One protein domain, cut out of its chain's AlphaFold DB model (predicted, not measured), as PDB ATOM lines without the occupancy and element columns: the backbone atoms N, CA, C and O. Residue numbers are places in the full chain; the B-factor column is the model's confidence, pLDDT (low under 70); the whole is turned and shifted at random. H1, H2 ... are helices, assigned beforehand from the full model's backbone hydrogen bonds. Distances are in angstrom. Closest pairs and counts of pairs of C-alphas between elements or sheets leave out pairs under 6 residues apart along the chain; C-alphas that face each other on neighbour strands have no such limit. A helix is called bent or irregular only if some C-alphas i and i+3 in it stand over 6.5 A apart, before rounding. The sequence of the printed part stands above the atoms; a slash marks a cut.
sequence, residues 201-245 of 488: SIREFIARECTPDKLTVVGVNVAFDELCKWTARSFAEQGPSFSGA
ATOM      1  N   SER A 201     -33.564  -7.800 -39.538       74.19
ATOM      2  CA  SER A 201     -33.683  -7.205 -38.201       74.19
ATOM      3  C   SER A 201     -33.478  -5.686 -38.209       74.19
ATOM      4  O   SER A 201     -34.113  -4.973 -37.436       74.19
ATOM      5  N   ILE A 202     -32.608  -5.167 -39.084       74.94
ATOM      6  CA  ILE A 202     -32.421  -3.718 -39.257       74.94
ATOM      7  C   ILE A 202     -33.648  -3.089 -39.927       74.94
ATOM      8  O   ILE A 202     -34.103  -2.038 -39.482       74.94
ATOM      9  N   ARG A 203     -34.211  -3.715 -40.968       73.88
ATOM     10  CA  ARG A 203     -35.431  -3.215 -41.626       73.88
ATOM     11  C   ARG A 203     -36.634  -3.238 -40.687       73.88
ATOM     12  O   ARG A 203     -37.370  -2.263 -40.652       73.88
ATOM     13  N   GLU A 204     -36.796  -4.302 -39.904       75.06
ATOM     14  CA  GLU A 204     -37.828  -4.400 -38.865       75.06
ATOM     15  C   GLU A 204     -37.664  -3.308 -37.807       75.06
ATOM     16  O   GLU A 204     -38.638  -2.666 -37.421       75.06
ATOM     17  N   PHE A 205     -36.429  -3.051 -37.362       71.31
ATOM     18  CA  PHE A 205     -36.143  -1.967 -36.425       71.31
ATOM     19  C   PHE A 205     -36.492  -0.594 -37.012       71.31
ATOM     20  O   PHE A 205     -37.163   0.190 -36.346       71.31
ATOM     21  N   ILE A 206     -36.095  -0.317 -38.260       71.50
ATOM     22  CA  ILE A 206     -36.430   0.936 -38.955       71.50
ATOM     23  C   ILE A 206     -37.949   1.077 -39.088       71.50
ATOM     24  O   ILE A 206     -38.487   2.118 -38.736       71.50
ATOM     25  N   ALA A 207     -38.651   0.027 -39.519       72.19
ATOM     26  CA  ALA A 207     -40.106   0.051 -39.659       72.19
ATOM     27  C   ALA A 207     -40.829   0.297 -38.321       72.19
ATOM     28  O   ALA A 207     -41.887   0.917 -38.301       72.19
ATOM     29  N   ARG A 208     -40.259  -0.169 -37.202       71.81
ATOM     30  CA  ARG A 208     -40.843  -0.007 -35.864       71.81
ATOM     31  C   ARG A 208     -40.524   1.338 -35.206       71.81
ATOM     32  O   ARG A 208     -41.363   1.877 -34.487       71.81
ATOM     33  N   GLU A 209     -39.301   1.841 -35.361       68.88
ATOM     34  CA  GLU A 209     -38.842   3.044 -34.651       68.88
ATOM     35  C   GLU A 209     -38.924   4.322 -35.488       68.88
ATOM     36  O   GLU A 209     -39.162   5.388 -34.926       68.88
ATOM     37  N   CYS A 210     -38.768   4.245 -36.812       70.69
ATOM     38  CA  CYS A 210     -38.886   5.402 -37.698       70.69
ATOM     39  C   CYS A 210     -40.347   5.602 -38.115       70.69
ATOM     40  O   CYS A 210     -40.672   5.485 -39.291       70.69
ATOM     41  N   THR A 211     -41.233   5.877 -37.154       73.69
ATOM     42  CA  THR A 211     -42.638   6.236 -37.410       73.69
ATOM     43  C   THR A 211     -42.809   7.758 -37.496       73.69
ATOM     44  O   THR A 211     -41.986   8.485 -36.934       73.69
ATOM     45  N   PRO A 212     -43.865   8.278 -38.155       72.50
ATOM     46  CA  PRO A 212     -44.047   9.721 -38.327       72.50
ATOM     47  C   PRO A 212     -44.137  10.450 -36.981       72.50
ATOM     48  O   PRO A 212     -43.558  11.520 -36.827       72.50
ATOM     49  N   ASP A 213     -44.738   9.812 -35.973       71.62
ATOM     50  CA  ASP A 213     -44.879  10.355 -34.613       71.62
ATOM     51  C   ASP A 213     -43.547  10.510 -33.856       71.62
ATOM     52  O   ASP A 213     -43.476  11.207 -32.845       71.62
ATOM     53  N   LYS A 214     -42.485   9.829 -34.309       69.75
ATOM     54  CA  LYS A 214     -41.142   9.865 -33.708       69.75
ATOM     55  C   LYS A 214     -40.139  10.663 -34.544       69.75
ATOM     56  O   LYS A 214     -38.977  10.764 -34.153       69.75
ATOM     57  N   LEU A 215     -40.562  11.212 -35.681       75.38
ATOM     58  CA  LEU A 215     -39.707  11.948 -36.604       75.38
ATOM     59  C   LEU A 215     -39.964  13.449 -36.488       75.38
ATOM     60  O   LEU A 215     -41.093  13.911 -36.360       75.38
ATOM     61  N   THR A 216     -38.896  14.235 -36.555       77.75
ATOM     62  CA  THR A 216     -38.972  15.695 -36.593       77.75
ATOM     63  C   THR A 216     -38.115  16.189 -37.744       77.75
ATOM     64  O   THR A 216     -36.941  15.840 -37.843       77.75
ATOM     65  N   VAL A 217     -38.709  16.993 -38.623       81.69
ATOM     66  CA  VAL A 217     -38.009  17.624 -39.742       81.69
ATOM     67  C   VAL A 217     -37.742  19.076 -39.380       81.69
ATOM     68  O   VAL A 217     -38.662  19.816 -39.038       81.69
ATOM     69  N   VAL A 218     -36.477  19.477 -39.461       81.44
ATOM     70  CA  VAL A 218     -36.025  20.829 -39.127       81.44
ATOM     71  C   VAL A 218     -35.367  21.453 -40.346       81.44
ATOM     72  O   VAL A 218     -34.506  20.844 -40.975       81.44
ATOM     73  N   GLY A 219     -35.759  22.687 -40.659       81.06
ATOM     74  CA  GLY A 219     -35.121  23.514 -41.676       81.06
ATOM     75  C   GLY A 219     -34.625  24.819 -41.067       81.06
ATOM     76  O   GLY A 219     -35.366  25.497 -40.359       81.06
ATOM     77  N   VAL A 220     -33.377  25.182 -41.355       82.88
ATOM     78  CA  VAL A 220     -32.793  26.475 -40.978       82.88
ATOM     79  C   VAL A 220     -32.648  27.315 -42.239       82.88
ATOM     80  O   VAL A 220     -32.039  26.861 -43.206       82.88
ATOM     81  N   ASN A 221     -33.169  28.545 -42.215       84.88
ATOM     82  CA  ASN A 221     -33.152  29.468 -43.357       84.88
ATOM     83  C   ASN A 221     -33.913  28.942 -44.596       84.88
ATOM     84  O   ASN A 221     -33.456  29.098 -45.727       84.88
ATOM     85  N   VAL A 222     -35.063  28.302 -44.368       87.00
ATOM     86  CA  VAL A 222     -35.995  27.821 -45.401       87.00
ATOM     87  C   VAL A 222     -37.395  28.313 -45.044       87.00
ATOM     88  O   VAL A 222     -37.753  28.333 -43.865       87.00
ATOM     89  N   ALA A 223     -38.189  28.716 -46.039       88.44
ATOM     90  CA  ALA A 223     -39.574  29.115 -45.812       88.44
ATOM     91  C   ALA A 223     -40.383  27.934 -45.254       88.44
ATOM     92  O   ALA A 223     -40.342  26.827 -45.796       88.44
ATOM     93  N   PHE A 224     -41.130  28.169 -44.174       88.50
ATOM     94  CA  PHE A 224     -41.855  27.107 -43.472       88.50
ATOM     95  C   PHE A 224     -42.866  26.388 -44.378       88.50
ATOM     96  O   PHE A 224     -42.915  25.157 -44.389       88.50
ATOM     97  N   ASP A 225     -43.602  27.139 -45.199       92.50
ATOM     98  CA  ASP A 225     -44.590  26.585 -46.134       92.50
ATOM     99  C   ASP A 225     -43.942  25.693 -47.198       92.50
ATOM    100  O   ASP A 225     -44.479  24.645 -47.566       92.50
ATOM    101  N   GLU A 226     -42.757  26.078 -47.673       87.38
ATOM    102  CA  GLU A 226     -41.999  25.299 -48.645       87.38
ATOM    103  C   GLU A 226     -41.471  24.005 -48.018       87.38
ATOM    104  O   GLU A 226     -41.641  22.925 -48.594       87.38
ATOM    105  N   LEU A 227     -40.907  24.090 -46.809       87.06
ATOM    106  CA  LEU A 227     -40.458  22.923 -46.056       87.06
ATOM    107  C   LEU A 227     -41.612  21.939 -45.835       87.06
ATOM    108  O   LEU A 227     -41.465  20.749 -46.116       87.06
ATOM    109  N   CYS A 228     -42.773  22.428 -45.394       88.12
ATOM    110  CA  CYS A 228     -43.957  21.601 -45.172       88.12
ATOM    111  C   CYS A 228     -44.444  20.947 -46.466       88.12
ATOM    112  O   CYS A 228     -44.697  19.743 -46.488       88.12
ATOM    113  N   LYS A 229     -44.521  21.709 -47.564       86.12
ATOM    114  CA  LYS A 229     -44.938  21.207 -48.879       86.12
ATOM    115  C   LYS A 229     -44.056  20.051 -49.354       86.12
ATOM    116  O   LYS A 229     -44.576  19.010 -49.761       86.12
ATOM    117  N   TRP A 230     -42.734  20.214 -49.304       82.62
ATOM    118  CA  TRP A 230     -41.802  19.176 -49.757       82.62
ATOM    119  C   TRP A 230     -41.752  17.978 -48.814       82.62
ATOM    120  O   TRP A 230     -41.670  16.839 -49.276       82.62
ATOM    121  N   THR A 231     -41.868  18.218 -47.509       83.88
ATOM    122  CA  THR A 231     -41.928  17.155 -46.501       83.88
ATOM    123  C   THR A 231     -43.182  16.302 -46.694       83.88
ATOM    124  O   THR A 231     -43.080  15.085 -46.842       83.88
ATOM    125  N   ALA A 232     -44.356  16.930 -46.805       81.94
ATOM    126  CA  ALA A 232     -45.625  16.244 -47.036       81.94
ATOM    127  C   ALA A 232     -45.607  15.429 -48.335       81.94
ATOM    128  O   ALA A 232     -46.003  14.265 -48.342       81.94
ATOM    129  N   ARG A 233     -45.080  16.006 -49.423       80.69
ATOM    130  CA  ARG A 233     -44.906  15.291 -50.692       80.69
ATOM    131  C   ARG A 233     -44.002  14.065 -50.541       80.69
ATOM    132  O   ARG A 233     -44.353  12.994 -51.024       80.69
ATOM    133  N   SER A 234     -42.873  14.210 -49.850       75.88
ATOM    134  CA  SER A 234     -41.895  13.130 -49.670       75.88
ATOM    135  C   SER A 234     -42.472  11.954 -48.881       75.88
ATOM    136  O   SER A 234     -42.244  10.803 -49.247       75.88
ATOM    137  N   PHE A 235     -43.251  12.224 -47.829       73.62
ATOM    138  CA  PHE A 235     -43.908  11.169 -47.051       73.62
ATOM    139  C   PHE A 235     -45.132  10.573 -47.763       73.62
ATOM    140  O   PHE A 235     -45.378   9.375 -47.628       73.62
ATOM    141  N   ALA A 236     -45.854  11.350 -48.578       70.81
ATOM    142  CA  ALA A 236     -46.960  10.842 -49.396       70.81
ATOM    143  C   ALA A 236     -46.488   9.882 -50.507       70.81
ATOM    144  O   ALA A 236     -47.143   8.877 -50.779       70.81
ATOM    145  N   GLU A 237     -45.332  10.153 -51.124       62.16
ATOM    146  CA  GLU A 237     -44.744   9.308 -52.176       62.16
ATOM    147  C   GLU A 237     -44.248   7.939 -51.656       62.16
ATOM    148  O   GLU A 237     -44.169   6.987 -52.432       62.16
ATOM    149  N   GLN A 238     -43.959   7.791 -50.354       58.16
ATOM    150  CA  GLN A 238     -43.511   6.517 -49.757       58.16
ATOM    151  C   GLN A 238     -44.646   5.499 -49.500       58.16
ATOM    152  O   GLN A 238     -44.382   4.361 -49.096       58.16
ATOM    153  N   GLY A 239     -45.898   5.861 -49.805       50.56
ATOM    154  CA  GLY A 239     -47.064   4.982 -49.713       50.56
ATOM    155  C   GLY A 239     -47.475   4.621 -48.273       50.56
ATOM    156  O   GLY A 239     -46.843   5.047 -47.305       50.56
ATOM    157  N   PRO A 240     -48.529   3.800 -48.092       48.41
ATOM    158  CA  PRO A 240     -49.106   3.459 -46.787       48.41
ATOM    159  C   PRO A 240     -48.236   2.508 -45.941       48.41
ATOM    160  O   PRO A 240     -48.743   1.847 -45.040       48.41
ATOM    161  N   SER A 241     -46.921   2.444 -46.161       48.00
ATOM    162  CA  SER A 241     -45.997   1.700 -45.284       48.00
ATOM    163  C   SER A 241     -45.881   2.334 -43.888       48.00
ATOM    164  O   SER A 241     -45.448   1.677 -42.948       48.00
ATOM    165  N   PHE A 242     -46.324   3.587 -43.743       49.66
ATOM    166  CA  PHE A 242     -46.486   4.293 -42.469       49.66
ATOM    167  C   PHE A 242     -47.894   4.158 -41.857       49.66
ATOM    168  O   PHE A 242     -48.159   4.750 -40.817       49.66
ATOM    169  N   SER A 243     -48.807   3.381 -42.458       40.75
ATOM    170  CA  SER A 243     -50.196   3.215 -41.976       40.75
ATOM    171  C   SER A 243     -50.351   2.264 -40.776       40.75
ATOM    172  O   SER A 243     -51.451   1.798 -40.477       40.75
ATOM    173  N   GLY A 244     -49.265   1.993 -40.050       41.91
ATOM    174  CA  GLY A 244     -49.328   1.323 -38.757       41.91
ATOM    175  C   GLY A 244     -49.926   2.263 -37.718       41.91
ATOM    176  O   GLY A 244     -49.178   2.973 -37.066       41.91
ATOM    177  N   ALA A 245     -51.260   2.265 -37.625       38.31
ATOM    178  CA  ALA A 245     -52.082   2.875 -36.585       38.31
ATOM    179  C   ALA A 245     -51.530   4.198 -36.027       38.31
ATOM    180  O   ALA A 245     -50.806   4.212 -35.033       38.31
TER     181      ALA A 245
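This is residues 201 to 245 of the 488 residues of the protein "Mppa-1 protein" of Symbiodinium necroappetens (UniProt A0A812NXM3). The longest helix, H2, makes one arm of a loose, open U, with the short H3 at its end; a long link, residues 210 to 223, folds back near Asn 221 and runs to H1 in the other arm. No helix touches another. The printed part has 45 residues with three named helices, in the order H1, H2, H3, and no named strand: all helix. It is loose, with a radius of gyration of the C-alphas of 12.5 A, and elongated, spanning 37 by 19 by 16 A.

H2, residues 224 to 237, and H3, residues 239 to 242, meet only through their tight link. H1, residues 201 to 209, is apart from H2. H1 and H3 are only just apart, 8.2 A at the closest C-alphas. In H1 and H2 every O i to N i+4 pair is within hydrogen-bond range; H3 is too short for such a pair, and its one O i to N i+3 pair is not within range.

H2 is 20.0 A long, from C-alpha 224 at (-41.855, 27.107, -43.472) to C-alpha 237. H1 is 12.0 A long and begins at C-alpha 201, (-33.683, -7.205, -38.201). H3 is irregular, with C-alphas 239 and 242 7.3 A apart.

The C-alphas farthest apart, of Ser 201 and Ala 223, are 37.6 A apart. The printed part has no cut. The link from H1 to H2 is long. Mean pLDDT of the printed part is 72.7; residues 209, 214 and 237 to 245 are under 70.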